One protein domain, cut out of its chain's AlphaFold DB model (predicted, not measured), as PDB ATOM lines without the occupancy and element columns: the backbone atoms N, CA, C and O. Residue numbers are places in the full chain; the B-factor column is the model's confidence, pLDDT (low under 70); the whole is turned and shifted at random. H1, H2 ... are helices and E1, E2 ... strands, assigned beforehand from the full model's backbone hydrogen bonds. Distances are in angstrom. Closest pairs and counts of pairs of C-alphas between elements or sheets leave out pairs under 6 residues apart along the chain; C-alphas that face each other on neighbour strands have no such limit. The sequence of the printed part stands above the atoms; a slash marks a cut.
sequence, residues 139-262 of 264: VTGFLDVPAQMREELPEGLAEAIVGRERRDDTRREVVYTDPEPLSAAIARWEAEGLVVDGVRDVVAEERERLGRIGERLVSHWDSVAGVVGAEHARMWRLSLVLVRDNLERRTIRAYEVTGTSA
ATOM      1  N   VAL A 139     238.122 322.074 157.209       56.91
ATOM      2  CA  VAL A 139     237.947 321.562 155.837       56.91
ATOM      3  C   VAL A 139     238.973 320.473 155.513       56.91
ATOM      4  O   VAL A 139     238.627 319.483 154.867       56.91
ATOM      5  N   THR A 140     240.225 320.654 155.942       57.62
ATOM      6  CA  THR A 140     241.340 319.718 155.718       57.62
ATOM      7  C   THR A 140     241.494 318.681 156.826       57.62
ATOM      8  O   THR A 140     242.125 317.653 156.599       57.62
ATOM      9  N   GLY A 141     240.939 318.956 158.007       54.19
ATOM     10  CA  GLY A 141     241.054 318.173 159.231       54.19
ATOM     11  C   GLY A 141     239.704 317.669 159.730       54.19
ATOM     12  O   GLY A 141     239.441 317.756 160.919       54.19
ATOM     13  N   PHE A 142     238.914 317.063 158.837       63.06
ATOM     14  CA  PHE A 142     237.761 316.207 159.169       63.06
ATOM     15  C   PHE A 142     236.478 316.953 159.546       63.06
ATOM     16  O   PHE A 142     236.050 317.003 160.697       63.06
ATOM     17  N   LEU A 143     235.805 317.465 158.520       71.00
ATOM     18  CA  LEU A 143     234.395 317.810 158.607       71.00
ATOM     19  C   LEU A 143     233.567 316.531 158.410       71.00
ATOM     20  O   LEU A 143     233.668 315.907 157.349       71.00
ATOM     21  N   ASP A 144     232.722 316.159 159.374       82.62
ATOM     22  CA  ASP A 144     231.669 315.159 159.138       82.62
ATOM     23  C   ASP A 144     230.566 315.795 158.280       82.62
ATOM     24  O   ASP A 144     229.516 316.235 158.754       82.62
ATOM     25  N   VAL A 145     230.866 315.919 156.986       89.75
ATOM     26  CA  VAL A 145     229.967 316.504 155.990       89.75
ATOM     27  C   VAL A 145     228.615 315.777 155.980       89.75
ATOM     28  O   VAL A 145     227.596 316.466 155.986       89.75
ATOM     29  N   PRO A 146     228.547 314.425 155.988       91.81
ATOM     30  CA  PRO A 146     227.271 313.723 156.093       91.81
ATOM     31  C   PRO A 146     226.431 314.121 157.313       91.81
ATOM     32  O   PRO A 146     225.223 314.303 157.161       91.81
ATOM     33  N   ALA A 147     227.033 314.260 158.499       88.75
ATOM     34  CA  ALA A 147     226.311 314.693 159.693       88.75
ATOM     35  C   ALA A 147     225.830 316.147 159.573       88.75
ATOM     36  O   ALA A 147     224.642 316.408 159.765       88.75
ATOM     37  N   GLN A 148     226.700 317.074 159.156       91.19
ATOM     38  CA  GLN A 148     226.323 318.481 158.962       91.19
ATOM     39  C   GLN A 148     225.205 318.655 157.936       91.19
ATOM     40  O   GLN A 148     224.280 319.431 158.150       91.19
ATOM     41  N   MET A 149     225.238 317.901 156.835       94.50
ATOM     42  CA  MET A 149     224.165 317.927 155.842       94.50
ATOM     43  C   MET A 149     222.814 317.525 156.436       94.50
ATOM     44  O   MET A 149     221.797 318.058 156.010       94.50
ATOM     45  N   ARG A 150     222.777 316.600 157.403       94.19
ATOM     46  CA  ARG A 150     221.525 316.222 158.079       94.19
ATOM     47  C   ARG A 150     221.038 317.272 159.065       94.19
ATOM     48  O   ARG A 150     219.834 317.388 159.254       94.19
ATOM     49  N   GLU A 151     221.954 318.009 159.682       93.88
ATOM     50  CA  GLU A 151     221.624 319.074 160.627       93.88
ATOM     51  C   GLU A 151     221.171 320.359 159.917       93.88
ATOM     52  O   GLU A 151     220.202 320.996 160.330       93.88
ATOM     53  N   GLU A 152     221.848 320.735 158.830       94.88
ATOM     54  CA  GLU A 152     221.672 322.035 158.177       94.88
ATOM     55  C   GLU A 152     220.705 322.019 156.981       94.88
ATOM     56  O   GLU A 152     220.206 323.077 156.585       94.88
ATOM     57  N   LEU A 153     220.425 320.856 156.375       96.69
ATOM     58  CA  LEU A 153     219.500 320.752 155.238       96.69
ATOM     59  C   LEU A 153     218.109 320.263 155.665       96.69
ATOM     60  O   LEU A 153     217.980 319.480 156.604       96.69
ATOM     61  N   PRO A 154     217.045 320.643 154.927       97.50
ATOM     62  CA  PRO A 154     215.730 320.036 155.094       97.50
ATOM     63  C   PRO A 154     215.802 318.511 154.965       97.50
ATOM     64  O   PRO A 154     216.462 318.007 154.056       97.50
ATOM     65  N   GLU A 155     215.064 317.787 155.811       95.25
ATOM     66  CA  GLU A 155     215.123 316.319 155.926       95.25
ATOM     67  C   GLU A 155     215.061 315.607 154.566       95.25
ATOM     68  O   GLU A 155     215.938 314.812 154.247       95.25
ATOM     69  N   GLY A 156     214.100 315.954 153.703       96.56
ATOM     70  CA  GLY A 156     213.977 315.332 152.380       96.56
ATOM     71  C   GLY A 156     215.186 315.565 151.460       96.56
ATOM     72  O   GLY A 156     215.547 314.681 150.684       96.56
ATOM     73  N   LEU A 157     215.841 316.727 151.561       97.19
ATOM     74  CA  LEU A 157     217.047 317.039 150.791       97.19
ATOM     75  C   LEU A 157     218.272 316.319 151.372       97.19
ATOM     76  O   LEU A 157     219.064 315.748 150.619       97.19
ATOM     77  N   ALA A 158     218.400 316.290 152.700       97.00
ATOM     78  CA  ALA A 158     219.440 315.531 153.384       97.00
ATOM     79  C   ALA A 158     219.338 314.029 153.070       97.00
ATOM     80  O   ALA A 158     220.340 313.400 152.730       97.00
ATOM     81  N   GLU A 159     218.132 313.453 153.098       96.00
ATOM     82  CA  GLU A 159     217.883 312.056 152.726       96.00
ATOM     83  C   GLU A 159     218.239 311.777 151.262       96.00
ATOM     84  O   GLU A 159     218.837 310.741 150.965       96.00
ATOM     85  N   ALA A 160     217.907 312.694 150.347       97.19
ATOM     86  CA  ALA A 160     218.249 312.551 148.936       97.19
ATOM     87  C   ALA A 160     219.772 312.493 148.725       97.19
ATOM     88  O   ALA A 160     220.254 311.666 147.947       97.19
ATOM     89  N   ILE A 161     220.541 313.313 149.451       97.06
ATOM     90  CA  ILE A 161     221.994 313.456 149.270       97.06
ATOM     91  C   ILE A 161     222.802 312.448 150.086       97.06
ATOM     92  O   ILE A 161     223.713 311.820 149.554       97.06
ATOM     93  N   VAL A 162     222.495 312.278 151.369       95.25
ATOM     94  CA  VAL A 162     223.261 311.413 152.279       95.25
ATOM     95  C   VAL A 162     222.711 309.987 152.268       95.25
ATOM     96  O   VAL A 162     223.467 309.019 152.369       95.25
ATOM     97  N   GLY A 163     221.413 309.826 152.009       92.12
ATOM     98  CA  GLY A 163     220.684 308.574 152.185       92.12
ATOM     99  C   GLY A 163     220.019 308.493 153.560       92.12
ATOM    100  O   GLY A 163     220.438 309.147 154.519       92.12
ATOM    101  N   ARG A 164     218.978 307.660 153.652       84.88
ATOM    102  CA  ARG A 164     218.260 307.407 154.906       84.88
ATOM    103  C   ARG A 164     219.130 306.654 155.898       84.88
ATOM    104  O   ARG A 164     219.800 305.689 155.528       84.88
ATOM    105  N   GLU A 165     219.065 307.057 157.159       73.19
ATOM    106  CA  GLU A 165     219.609 306.242 158.237       73.19
ATOM    107  C   GLU A 165     218.729 305.019 158.462       73.19
ATOM    108  O   GLU A 165     217.495 305.078 158.444       73.19
ATOM    109  N   ARG A 166     219.382 303.875 158.649       71.69
ATOM    110  CA  ARG A 166     218.695 302.642 158.994       71.69
ATOM    111  C   ARG A 166     218.309 302.744 160.466       71.69
ATOM    112  O   ARG A 166     219.184 302.744 161.321       71.69
ATOM    113  N   ARG A 167     217.012 302.847 160.757       65.69
ATOM    114  CA  ARG A 167     216.502 302.717 162.128       65.69
ATOM    115  C   ARG A 167     216.467 301.236 162.499       65.69
ATOM    116  O   ARG A 167     215.468 300.568 162.244       65.69
ATOM    117  N   ASP A 168     217.571 300.717 163.019       75.75
ATOM    118  CA  ASP A 168     217.604 299.465 163.778       75.75
ATOM    119  C   ASP A 168     218.128 299.727 165.201       75.75
ATOM    120  O   ASP A 168     218.590 300.827 165.502       75.75
ATOM    121  N   ASP A 169     218.011 298.737 166.089       78.00
ATOM    122  CA  ASP A 169     218.476 298.846 167.484       78.00
ATOM    123  C   ASP A 169     220.018 298.894 167.597       78.00
ATOM    124  O   ASP A 169     220.563 299.057 168.687       78.00
ATOM    125  N   THR A 170     220.740 298.746 166.480       84.00
ATOM    126  CA  THR A 170     222.203 298.752 166.426       84.00
ATOM    127  C   THR A 170     222.706 300.108 165.951       84.00
ATOM    128  O   THR A 170     222.619 300.457 164.772       84.00
ATOM    129  N   ARG A 171     223.343 300.865 166.843       87.44
ATOM    130  CA  ARG A 171     224.025 302.093 166.437       87.44
ATOM    131  C   ARG A 171     225.233 301.744 165.570       87.44
ATOM    132  O   ARG A 171     225.991 300.828 165.890       87.44
ATOM    133  N   ARG A 172     225.419 302.493 164.480       88.69
ATOM    134  CA  ARG A 172     226.593 302.412 163.597       88.69
ATOM    135  C   ARG A 172     227.162 303.805 163.366       88.69
ATOM    136  O   ARG A 172     226.407 304.723 163.064       88.69
ATOM    137  N   GLU A 173     228.475 303.945 163.468       88.25
ATOM    138  CA  GLU A 173     229.190 305.198 163.204       88.25
ATOM    139  C   GLU A 173     230.503 304.890 162.498       88.25
ATOM    140  O   GLU A 173     231.183 303.916 162.827       88.25
ATOM    141  N   VAL A 174     230.850 305.713 161.512       88.75
ATOM    142  CA  VAL A 174     232.150 305.640 160.848       88.75
ATOM    143  C   VAL A 174     233.082 306.617 161.550       88.75
ATOM    144  O   VAL A 174     232.829 307.816 161.571       88.75
ATOM    145  N   VAL A 175     234.163 306.095 162.118       88.00
ATOM    146  CA  VAL A 175     235.173 306.847 162.859       88.00
ATOM    147  C   VAL A 175     236.448 306.927 162.028       88.00
ATOM    148  O   VAL A 175     236.980 305.902 161.589       88.00
ATOM    149  N   TYR A 176     236.969 308.139 161.848       86.75
ATOM    150  CA  TYR A 176     238.273 308.369 161.227       86.75
ATOM    151  C   TYR A 176     239.374 308.438 162.288       86.75
ATOM    152  O   TYR A 176     239.143 308.951 163.375       86.75
ATOM    153  N   THR A 177     240.575 307.933 161.991       82.06
ATOM    154  CA  THR A 177     241.694 307.851 162.963       82.06
ATOM    155  C   THR A 177     242.416 309.166 163.271       82.06
ATOM    156  O   THR A 177     243.393 309.165 164.017       82.06
ATOM    157  N   ASP A 178     241.996 310.254 162.644       77.75
ATOM    158  CA  ASP A 178     242.503 311.618 162.790       77.75
ATOM    159  C   ASP A 178     241.255 312.518 162.620       77.75
ATOM    160  O   ASP A 178     240.408 312.180 161.787       77.75
ATOM    161  N   PRO A 179     241.020 313.539 163.470       68.56
ATOM    162  CA  PRO A 179     241.866 313.998 164.575       68.56
ATOM    163  C   PRO A 179     241.835 313.084 165.801       68.56
ATOM    164  O   PRO A 179     242.657 313.231 166.705       68.56
ATOM    165  N   GLU A 180     240.886 312.153 165.859       75.25
ATOM    166  CA  GLU A 180     240.629 311.347 167.043       75.25
ATOM    167  C   GLU A 180     241.070 309.889 166.832       75.25
ATOM    168  O   GLU A 180     240.669 309.250 165.859       75.25
ATOM    169  N   PRO A 181     241.874 309.302 167.737       85.12
ATOM    170  CA  PRO A 181     242.187 307.884 167.655       85.12
ATOM    171  C   PRO A 181     240.932 307.045 167.924       85.12
ATOM    172  O   PRO A 181     240.107 307.390 168.768       85.12
ATOM    173  N   LEU A 182     240.839 305.868 167.294       85.88
ATOM    174  CA  LEU A 182     239.711 304.940 167.466       85.88
ATOM    175  C   LEU A 182     239.388 304.644 168.945       85.88
ATOM    176  O   LEU A 182     238.226 304.505 169.312       85.88
ATOM    177  N   SER A 183     240.406 304.580 169.807       88.62
ATOM    178  CA  SER A 183     240.227 304.356 171.243       88.62
ATOM    179  C   SER A 183     239.428 305.460 171.939       88.62
ATOM    180  O   SER A 183     238.681 305.166 172.865       88.62
ATOM    181  N   ALA A 184     239.567 306.715 171.511       89.56
ATOM    182  CA  ALA A 184     238.820 307.827 172.088       89.56
ATOM    183  C   ALA A 184     237.353 307.816 171.623       89.56
ATOM    184  O   ALA A 184     236.458 308.010 172.445       89.56
ATOM    185  N   ALA A 185     237.091 307.429 170.370       86.62
ATOM    186  CA  ALA A 185     235.726 307.219 169.894       86.62
ATOM    187  C   ALA A 185     235.021 306.065 170.629       86.62
ATOM    188  O   ALA A 185     233.866 306.202 171.024       86.62
ATOM    189  N   ILE A 186     235.726 304.957 170.886       89.81
ATOM    190  CA  ILE A 186     235.203 303.849 171.704       89.81
ATOM    191  C   ILE A 186     234.913 304.323 173.136       89.81
ATOM    192  O   ILE A 186     233.832 304.062 173.654       89.81
ATOM    193  N   ALA A 187     235.824 305.080 173.753       90.75
ATOM    194  CA  ALA A 187     235.606 305.624 175.094       90.75
ATOM    195  C   ALA A 187     234.393 306.574 175.154       90.75
ATOM    196  O   ALA A 187     233.659 306.573 176.143       90.75
ATOM    197  N   ARG A 188     234.144 307.360 174.095       91.25
ATOM    198  CA  ARG A 188     232.930 308.182 173.963       91.25
ATOM    199  C   ARG A 188     231.672 307.313 173.941       91.25
ATOM    200  O   ARG A 188     230.727 307.605 174.663       91.25
ATOM    201  N   TRP A 189     231.675 306.234 173.163       90.69
ATOM    202  CA  TRP A 189     230.552 305.296 173.098       90.69
ATOM    203  C   TRP A 189     230.254 304.645 174.452       90.69
ATOM    204  O   TRP A 189     229.102 304.608 174.882       90.69
ATOM    205  N   GLU A 190     231.289 304.192 175.157       89.56
ATOM    206  CA  GLU A 190     231.150 303.611 176.496       89.56
ATOM    207  C   GLU A 190     230.595 304.632 177.502       89.56
ATOM    208  O   GLU A 190     229.718 304.303 178.304       89.56
ATOM    209  N   ALA A 191     231.042 305.890 177.429       92.06
ATOM    210  CA  ALA A 191     230.522 306.976 178.261       92.06
ATOM    211  C   ALA A 191     229.043 307.304 177.972       92.06
ATOM    212  O   ALA A 191     228.334 307.777 178.860       92.06
ATOM    213  N   GLU A 192     228.564 307.023 176.758       90.50
ATOM    214  CA  GLU A 192     227.157 307.137 176.353       90.50
ATOM    215  C   GLU A 192     226.313 305.901 176.740       90.50
ATOM    216  O   GLU A 192     225.114 305.860 176.461       90.50
ATOM    217  N   GLY A 193     226.906 304.901 177.405       89.69
ATOM    218  CA  GLY A 193     226.217 303.679 177.831       89.69
ATOM    219  C   GLY A 193     226.023 302.653 176.711       89.69
ATOM    220  O   GLY A 193     225.132 301.804 176.799       89.69
ATOM    221  N   LEU A 194     226.829 302.728 175.649       89.25
ATOM    222  CA  LEU A 194     226.832 301.759 174.558       89.25
ATOM    223  C   LEU A 194     227.903 300.692 174.780       89.25
ATOM    224  O   LEU A 194     229.004 300.976 175.248       89.25
ATOM    225  N   VAL A 195     227.586 299.465 174.382       90.19
ATOM    226  CA  VAL A 195     228.544 298.366 174.282       90.19
ATOM    227  C   VAL A 195     228.975 298.253 172.826       90.19
ATOM    228  O   VAL A 195     228.135 298.158 171.932       90.19
ATOM    229  N   VAL A 196     230.285 298.283 172.576       91.50
ATOM    230  CA  VAL A 196     230.835 298.078 171.231       91.50
ATOM    231  C   VAL A 196     230.782 296.592 170.886       91.50
ATOM    232  O   VAL A 196     231.516 295.783 171.450       91.50
ATOM    233  N   ASP A 197     229.933 296.248 169.924       91.75
ATOM    234  CA  ASP A 197     229.711 294.879 169.450       91.75
ATOM    235  C   ASP A 197     230.685 294.485 168.330       91.75
ATOM    236  O   ASP A 197     230.971 293.304 168.115       91.75
ATOM    237  N   GLY A 198     231.222 295.466 167.600       92.00
ATOM    238  CA  GLY A 198     232.142 295.202 166.501       92.00
ATOM    239  C   GLY A 198     232.806 296.449 165.938       92.00
ATOM    240  O   GLY A 198     232.219 297.530 165.927       92.00
ATOM    241  N   VAL A 199     234.029 296.266 165.437       93.56
ATOM    242  CA  VAL A 199     234.799 297.284 164.718       93.56
ATOM    243  C   VAL A 199     235.315 296.683 163.416       93.56
ATOM    244  O   VAL A 199     235.959 295.631 163.432       93.56
ATOM    245  N   ARG A 200     235.055 297.340 162.284       95.25
ATOM    246  CA  ARG A 200     235.526 296.904 160.960       95.25
ATOM    247  C   ARG A 200     236.234 298.031 160.232       95.25
ATOM    248  O   ARG A 200     235.759 299.156 160.245       95.25
ATOM    249  N   ASP A 201     237.347 297.723 159.571       94.25
ATOM    250  CA  ASP A 201     237.942 298.633 158.586       94.25
ATOM    251  C   ASP A 201     237.000 298.723 157.375       94.25
ATOM    252  O   ASP A 201     236.551 297.690 156.873       94.25
ATOM    253  N   VAL A 202     236.652 299.945 156.973       94.94
ATOM    254  CA  VAL A 202     235.687 300.232 155.895       94.94
ATOM    255  C   VAL A 202     236.214 301.300 154.937       94.94
ATOM    256  O   VAL A 202     235.448 302.068 154.357       94.94
ATOM    257  N   VAL A 203     237.539 301.411 154.788       93.19
ATOM    258  CA  VAL A 203     238.162 302.476 153.981       93.19
ATOM    259  C   VAL A 203     237.633 302.492 152.543       93.19
ATOM    260  O   VAL A 203     237.352 303.565 152.010       93.19
ATOM    261  N   ALA A 204     237.486 301.330 151.902       94.25
ATOM    262  CA  ALA A 204     237.037 301.254 150.512       94.25
ATOM    263  C   ALA A 204     235.555 301.639 150.372       94.25
ATOM    264  O   ALA A 204     235.199 302.461 149.525       94.25
ATOM    265  N   GLU A 205     234.709 301.087 151.237       95.19
ATOM    266  CA  GLU A 205     233.269 301.324 151.263       95.19
ATOM    267  C   GLU A 205     232.952 302.782 151.592       95.19
ATOM    268  O   GLU A 205     232.082 303.386 150.961       95.19
ATOM    269  N   GLU A 206     233.685 303.376 152.534       93.81
ATOM    270  CA  GLU A 206     233.492 304.771 152.899       93.81
ATOM    271  C   GLU A 206     233.947 305.711 151.778       93.81
ATOM    272  O   GLU A 206     233.241 306.667 151.458       93.81
ATOM    273  N   ARG A 207     235.056 305.416 151.083       94.75
ATOM    274  CA  ARG A 207     235.454 306.197 149.896       94.75
ATOM    275  C   ARG A 207     234.378 306.194 148.813       94.75
ATOM    276  O   ARG A 207     234.112 307.242 148.219       94.75
ATOM    277  N   GLU A 208     233.773 305.038 148.550       95.81
ATOM    278  CA  GLU A 208     232.691 304.898 147.571       95.81
ATOM    279  C   GLU A 208     231.421 305.627 148.039       95.81
ATOM    280  O   GLU A 208     230.768 306.333 147.268       95.81
ATOM    281  N   ARG A 209     231.079 305.506 149.327       95.31
ATOM    282  CA  ARG A 209     229.943 306.203 149.937       95.31
ATOM    283  C   ARG A 209     230.094 307.721 149.843       95.31
ATOM    284  O   ARG A 209     229.169 308.372 149.359       95.31
ATOM    285  N   LEU A 210     231.237 308.279 150.240       95.06
ATOM    286  CA  LEU A 210     231.514 309.714 150.137       95.06
ATOM    287  C   LEU A 210     231.509 310.193 148.677       95.06
ATOM    288  O   LEU A 210     231.036 311.296 148.406       95.06
ATOM    289  N   GLY A 211     231.970 309.363 147.732       95.62
ATOM    290  CA  GLY A 211     231.890 309.650 146.294       95.62
ATOM    291  C   GLY A 211     230.445 309.818 145.825       95.62
ATOM    292  O   GLY A 211     230.087 310.865 145.287       95.62
ATOM    293  N   ARG A 212     229.578 308.855 146.159       97.25
ATOM    294  CA  ARG A 212     228.133 308.927 145.871       97.25
ATOM    295  C   ARG A 212     227.441 310.112 146.544       97.25
ATOM    296  O   ARG A 212     226.483 310.656 145.999       97.25
ATOM    297  N   ILE A 213     227.858 310.494 147.753       97.19
ATOM    298  CA  ILE A 213     227.342 311.702 148.419       97.19
ATOM    299  C   ILE A 213     227.774 312.949 147.640       97.19
ATOM    300  O   ILE A 213     226.941 313.814 147.381       97.19
ATOM    301  N   GLY A 214     229.034 313.023 147.208       96.38
ATOM    302  CA  GLY A 214     229.553 314.124 146.393       96.38
ATOM    303  C   GLY A 214     228.831 314.278 145.051       96.38
ATOM    304  O   GLY A 214     228.454 315.390 144.685       96.38
ATOM    305  N   GLU A 215     228.574 313.176 144.347       96.88
ATOM    306  CA  GLU A 215     227.789 313.173 143.104       96.88
ATOM    307  C   GLU A 215     226.374 313.712 143.338       96.88
ATOM    308  O   GLU A 215     225.930 314.632 142.649       96.88
ATOM    309  N   ARG A 216     225.684 313.203 144.368       98.06
ATOM    310  CA  ARG A 216     224.321 313.635 144.707       98.06
ATOM    311  C   ARG A 216     224.267 315.088 145.172       98.06
ATOM    312  O   ARG A 216     223.322 315.786 144.811       98.06
ATOM    313  N   LEU A 217     225.275 315.559 145.909       97.38
ATOM    314  CA  LEU A 217     225.437 316.966 146.279       97.38
ATOM    315  C   LEU A 217     225.488 317.855 145.029       97.38
ATOM    316  O   LEU A 217     224.784 318.860 144.967       97.38
ATOM    317  N   VAL A 218     226.287 317.478 144.025       96.25
ATOM    318  CA  VAL A 218     226.394 318.228 142.763       96.25
ATOM    319  C   VAL A 218     225.087 318.173 141.970       96.25
ATOM    320  O   VAL A 218     224.646 319.202 141.468       96.25
ATOM    321  N   SER A 219     224.410 317.023 141.906       97.69
ATOM    322  CA  SER A 219     223.100 316.919 141.240       97.69
ATOM    323  C   SER A 219     222.006 317.775 141.894       97.69
ATOM    324  O   SER A 219     221.040 318.129 141.225       97.69
ATOM    325  N   HIS A 220     222.151 318.126 143.176       98.31
ATOM    326  CA  HIS A 220     221.213 318.975 143.923       98.31
ATOM    327  C   HIS A 220     221.790 320.364 144.238       98.31
ATOM    328  O   HIS A 220     221.329 321.027 145.172       98.31
ATOM    329  N   TRP A 221     222.789 320.815 143.470       97.50
ATOM    330  CA  TRP A 221     223.572 322.014 143.772       97.50
ATOM    331  C   TRP A 221     222.717 323.246 144.067       97.50
ATOM    332  O   TRP A 221     222.893 323.867 145.112       97.50
ATOM    333  N   ASP A 222     221.762 323.574 143.194       98.06
ATOM    334  CA  ASP A 222     220.943 324.783 143.336       98.06
ATOM    335  C   ASP A 222     220.087 324.759 144.606       98.06
ATOM    336  O   ASP A 222     219.945 325.774 145.288       98.06
ATOM    337  N   SER A 223     219.559 323.584 144.969       98.00
ATOM    338  CA  SER A 223     218.773 323.416 146.196       98.00
ATOM    339  C   SER A 223     219.648 323.564 147.438       98.00
ATOM    340  O   SER A 223     219.282 324.276 148.367       98.00
ATOM    341  N   VAL A 224     220.829 322.940 147.445       97.81
ATOM    342  CA  VAL A 224     221.764 323.021 148.575       97.81
ATOM    343  C   VAL A 224     222.303 324.440 148.734       97.81
ATOM    344  O   VAL A 224     222.215 325.020 149.814       97.81
ATOM    345  N   ALA A 225     222.808 325.038 147.655       97.06
ATOM    346  CA  ALA A 225     223.332 326.398 147.662       97.06
ATOM    347  C   ALA A 225     222.251 327.434 148.010       97.06
ATOM    348  O   ALA A 225     222.575 328.453 148.616       97.06
ATOM    349  N   GLY A 226     220.982 327.171 147.679       97.62
ATOM    350  CA  GLY A 226     219.849 328.001 148.090       97.62
ATOM    351  C   GLY A 226     219.588 327.995 149.602       97.62
ATOM    352  O   GLY A 226     219.136 329.006 150.132       97.62
ATOM    353  N   VAL A 227     219.903 326.896 150.298       97.25
ATOM    354  CA  VAL A 227     219.706 326.754 151.752       97.25
ATOM    355  C   VAL A 227     220.909 327.277 152.537       97.25
ATOM    356  O   VAL A 227     220.757 328.164 153.374       97.25
ATOM    357  N   VAL A 228     222.110 326.752 152.267       94.56
ATOM    358  CA  VAL A 228     223.312 327.040 153.080       94.56
ATOM    359  C   VAL A 228     224.224 328.114 152.479       94.56
ATOM    360  O   VAL A 228     225.134 328.624 153.138       94.56
ATOM    361  N   GLY A 229     223.976 328.501 151.226       95.19
ATOM    362  CA  GLY A 229     224.841 329.382 150.449       95.19
ATOM    363  C   GLY A 229     225.922 328.626 149.668       95.19
ATOM    364  O   GLY A 229     226.432 327.588 150.088       95.19
ATOM    365  N   ALA A 230     226.324 329.184 148.523       94.00
ATOM    366  CA  ALA A 230     227.289 328.552 147.618       94.00
ATOM    367  C   ALA A 230     228.678 328.320 148.245       94.00
ATOM    368  O   ALA A 230     229.325 327.323 147.943       94.00
ATOM    369  N   GLU A 231     229.140 329.219 149.122       92.12
ATOM    370  CA  GLU A 231     230.426 329.064 149.823       92.12
ATOM    371  C   GLU A 231     230.431 327.798 150.697       92.12
ATOM    372  O   GLU A 231     231.355 326.990 150.617       92.12
ATOM    373  N   HIS A 232     229.353 327.582 151.456       91.88
ATOM    374  CA  HIS A 232     229.170 326.405 152.308       91.88
ATOM    375  C   HIS A 232     229.068 325.118 151.484       91.88
ATOM    376  O   HIS A 232     229.747 324.134 151.766       91.88
ATOM    377  N   ALA A 233     228.287 325.149 150.401       94.69
ATOM    378  CA  ALA A 233     228.148 324.010 149.498       94.69
ATOM    379  C   ALA A 233     229.488 323.619 148.840       94.69
ATOM    380  O   ALA A 233     229.810 322.433 148.737       94.69
ATOM    381  N   ARG A 234     230.311 324.602 148.430       94.44
ATOM    382  CA  ARG A 234     231.662 324.345 147.888       94.44
ATOM    383  C   ARG A 234     232.585 323.745 148.934       94.44
ATOM    384  O   ARG A 234     233.361 322.851 148.611       94.44
ATOM    385  N   MET A 235     232.503 324.226 150.168       92.81
ATOM    386  CA  MET A 235     233.280 323.686 151.273       92.81
ATOM    387  C   MET A 235     232.947 322.211 151.517       92.81
ATOM    388  O   MET A 235     233.864 321.397 151.509       92.81
ATOM    389  N   TRP A 236     231.666 321.841 151.610       93.94
ATOM    390  CA  TRP A 236     231.261 320.435 151.711       93.94
ATOM    391  C   TRP A 236     231.752 319.593 150.533       93.94
ATOM    392  O   TRP A 236     232.326 318.524 150.740       93.94
ATOM    393  N   ARG A 237     231.593 320.089 149.299       95.19
ATOM    394  CA  ARG A 237     232.080 319.399 148.096       95.19
ATOM    395  C   ARG A 237     233.589 319.146 148.158       95.19
ATOM    396  O   ARG A 237     234.030 318.042 147.849       95.19
ATOM    397  N   LEU A 238     234.373 320.144 148.567       94.31
ATOM    398  CA  LEU A 238     235.824 320.019 148.689       94.31
ATOM    399  C   LEU A 238     236.220 319.079 149.835       94.31
ATOM    400  O   LEU A 238     237.090 318.236 149.638       94.31
ATOM    401  N   SER A 239     235.573 319.171 151.000       92.00
ATOM    402  CA  SER A 239     235.835 318.288 152.143       92.00
ATOM    403  C   SER A 239     235.584 316.819 151.809       92.00
ATOM    404  O   SER A 239     236.435 315.986 152.108       92.00
ATOM    405  N   LEU A 240     234.484 316.494 151.118       93.81
ATOM    406  CA  LEU A 240     234.209 315.122 150.664       93.81
ATOM    407  C   LEU A 240     235.345 314.573 149.788       93.81
ATOM    408  O   LEU A 240     235.748 313.424 149.946       93.81
ATOM    409  N   VAL A 241     235.886 315.396 148.886       94.44
ATOM    410  CA  VAL A 241     237.019 315.013 148.032       94.44
ATOM    411  C   VAL A 241     238.307 314.855 148.843       94.44
ATOM    412  O   VAL A 241     239.004 313.856 148.685       94.44
ATOM    413  N   LEU A 242     238.618 315.797 149.736       91.62
ATOM    414  CA  LEU A 242     239.839 315.759 150.546       91.62
ATOM    415  C   LEU A 242     239.881 314.550 151.487       91.62
ATOM    416  O   LEU A 242     240.927 313.920 151.618       91.62
ATOM    417  N   VAL A 243     238.753 314.188 152.105       90.44
ATOM    418  CA  VAL A 243     238.662 312.996 152.963       90.44
ATOM    419  C   VAL A 243     238.882 311.725 152.139       90.44
ATOM    420  O   VAL A 243     239.652 310.855 152.543       90.44
ATOM    421  N   ARG A 244     238.280 311.627 150.946       92.62
ATOM    422  CA  ARG A 244     238.484 310.482 150.041       92.62
ATOM    423  C   ARG A 244     239.935 310.346 149.586       92.62
ATOM    424  O   ARG A 244     240.448 309.229 149.560       92.62
ATOM    425  N   ASP A 245     240.591 311.459 149.269       91.00
ATOM    426  CA  ASP A 245     242.007 311.487 148.894       91.00
ATOM    427  C   ASP A 245     242.922 311.121 150.079       91.00
ATOM    428  O   ASP A 245     243.866 310.347 149.929       91.00
ATOM    429  N   ASN A 246     242.606 311.574 151.296       89.00
ATOM    430  CA  ASN A 246     243.327 311.168 152.506       89.00
ATOM    431  C   ASN A 246     243.190 309.657 152.789       89.00
ATOM    432  O   ASN A 246     244.174 308.998 153.143       89.00
ATOM    433  N   LEU A 247     241.994 309.086 152.592       90.44
ATOM    434  CA  LEU A 247     241.756 307.639 152.691       90.44
ATOM    435  C   LEU A 247     242.561 306.864 151.636       90.44
ATOM    436  O   LEU A 247     243.154 305.832 151.948       90.44
ATOM    437  N   GLU A 248     242.622 307.365 150.398       91.50
ATOM    438  CA  GLU A 248     243.434 306.778 149.321       91.50
ATOM    439  C   GLU A 248     244.921 306.753 149.667       91.50
ATOM    440  O   GLU A 248     245.585 305.720 149.553       91.50
ATOM    441  N   ARG A 249     245.431 307.892 150.139       89.94
ATOM    442  CA  ARG A 249     246.834 308.081 150.515       89.94
ATOM    443  C   ARG A 249     247.194 307.393 151.831       89.94
ATOM    444  O   ARG A 249     248.361 307.407 152.216       89.94
ATOM    445  N   ARG A 250     246.216 306.777 152.510       88.50
ATOM    446  CA  ARG A 250     246.363 306.122 153.820       88.50
ATOM    447  C   ARG A 250     246.936 307.055 154.888       88.50
ATOM    448  O   ARG A 250     247.584 306.590 155.823       88.50
ATOM    449  N   THR A 251     246.703 308.361 154.755       86.94
ATOM    450  CA  THR A 251     247.009 309.314 155.828       86.94
ATOM    451  C   THR A 251     246.008 309.175 156.968       86.94
ATOM    452  O   THR A 251     246.333 309.476 158.110       86.94
ATOM    453  N   ILE A 252     244.813 308.665 156.655       87.69
ATOM    454  CA  ILE A 252     243.708 308.441 157.585       87.69
ATOM    455  C   ILE A 252     243.117 307.058 157.311       87.69
ATOM    456  O   ILE A 252     243.203 306.544 156.192       87.69
ATOM    457  N   ARG A 253     242.501 306.450 158.322       90.44
ATOM    458  CA  ARG A 253     241.731 305.205 158.193       90.44
ATOM    459  C   ARG A 253     240.295 305.453 158.625       90.44
ATOM    460  O   ARG A 253     240.059 306.353 159.422       90.44
ATOM    461  N   ALA A 254     239.369 304.650 158.109       91.62
ATOM    462  CA  ALA A 254     237.957 304.681 158.472       91.62
ATOM    463  C   ALA A 254     237.556 303.333 159.074       91.62
ATOM    464  O   ALA A 254     237.804 302.280 158.478       91.62
ATOM    465  N   TYR A 255     236.929 303.380 160.245       92.38
ATOM    466  CA  TYR A 255     236.425 302.220 160.964       92.38
ATOM    467  C   TYR A 255     234.932 302.361 161.207       92.38
ATOM    468  O   TYR A 255     234.498 303.356 161.774       92.38
ATOM    469  N   GLU A 256     234.143 301.365 160.824       92.56
ATOM    470  CA  GLU A 256     232.760 301.274 161.277       92.56
ATOM    471  C   GLU A 256     232.748 300.645 162.668       92.56
ATOM    472  O   GLU A 256     233.190 299.506 162.843       92.56
ATOM    473  N   VAL A 257     232.243 301.399 163.639       92.25
ATOM    474  CA  VAL A 257     231.953 300.933 164.991       92.25
ATOM    475  C   VAL A 257     230.463 300.633 165.069       92.25
ATOM    476  O   VAL A 257     229.625 301.452 164.684       92.25
ATOM    477  N   THR A 258     230.138 299.440 165.551       92.62
ATOM    478  CA  THR A 258     228.764 298.991 165.794       92.62
ATOM    479  C   THR A 258     228.573 298.677 167.263       92.62
ATOM    480  O   THR A 258     229.497 298.177 167.908       92.62
ATOM    481  N   GLY A 259     227.384 298.947 167.785       91.12
ATOM    482  CA  GLY A 259     227.098 298.716 169.192       91.12
ATOM    483  C   GLY A 259     225.628 298.847 169.544       91.12
ATOM    484  O   GLY A 259     224.822 299.394 168.784       91.12
ATOM    485  N   THR A 260     225.299 298.340 170.718       89.69
ATOM    486  CA  THR A 260     223.951 298.292 171.278       89.69
ATOM    487  C   THR A 260     223.940 298.944 172.655       89.69
ATOM    488  O   THR A 260     224.983 299.129 173.287       89.69
ATOM    489  N   SER A 261     222.766 299.363 173.126       85.81
ATOM    490  CA  SER A 261     222.642 299.892 174.487       85.81
ATOM    491  C   SER A 261     223.005 298.818 175.506       85.81
ATOM    492  O   SER A 261     222.557 297.675 175.391       85.81
ATOM    493  N   ALA A 262     223.794 299.190 176.518       75.12
ATOM    494  CA  ALA A 262     224.104 298.284 177.610       75.12
ATOM    495  C   ALA A 262     222.800 297.807 178.279       75.12
ATOM    496  O   ALA A 262     221.899 298.625 178.507       75.12
TER     497      ALA A 262
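This is residues 139 to 262 of the 264 residues of an uncharacterized protein of Mumia sp. Z527 (UniProt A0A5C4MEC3). Two lobes stand end to end: a small three-stranded sheet with H3 over one face, and a helical lobe in which the long H4 and H6 lie side by side, opposite ways. H5 crosses their far end, and the H1-H2 hairpin packs on H4 through H2. The printed part has 124 residues, mixed in class, in the order H1 H2 E1 H3 E2 H4 H5 H6 E3. The antiparallel sheet runs E1 E3 E2; the whole is compact, radius of gyration of the C-alphas 15.0 A, spanning 43 by 32 by 21 A.

H1, residues 145 to 152, begins at C-alpha (229.967, 316.504, 155.990). H2 is 155 to 162, E1 171 to 176, H3 182 to 191. E2, 194 to 201, bends by 60 degrees at residue 197. H4, 203 to 219, is 24.4 A long; H5 is 221 to 228; H6, 230 to 248, is 27.2 A. E3, 254 to 261, is 22.7 A and ends at (222.642, 299.892, 174.487).

H6, the hub, touches H4 at a shallow tilt of 22 degrees, C-alphas of Arg 207 and Arg 244 closest at 5.3 A. H6 touches H5 with residues 230 to 233 alone, C-alphas 225 and 233 closest at 5.7 A. H2 touches H4, C-alphas 161 and 216 closest at 5.1 A. H4 only grazes the sheet, with residues 203 to 207. E1, H3, E2 form a split strand-helix-strand unit, E3 between the strands, its crossover right-handed. N 173 and O 257 are 3.0 A apart; N 256 and O 200, 2.8 A. In the six helices every O i to N i+4 pair is within hydrogen-bond range.

C-alphas 222 and 262 are farthest apart, 43.4 A. The printed part has no cut and no long link. Residues 139 to 142, 167 and 179 have pLDDT under 70.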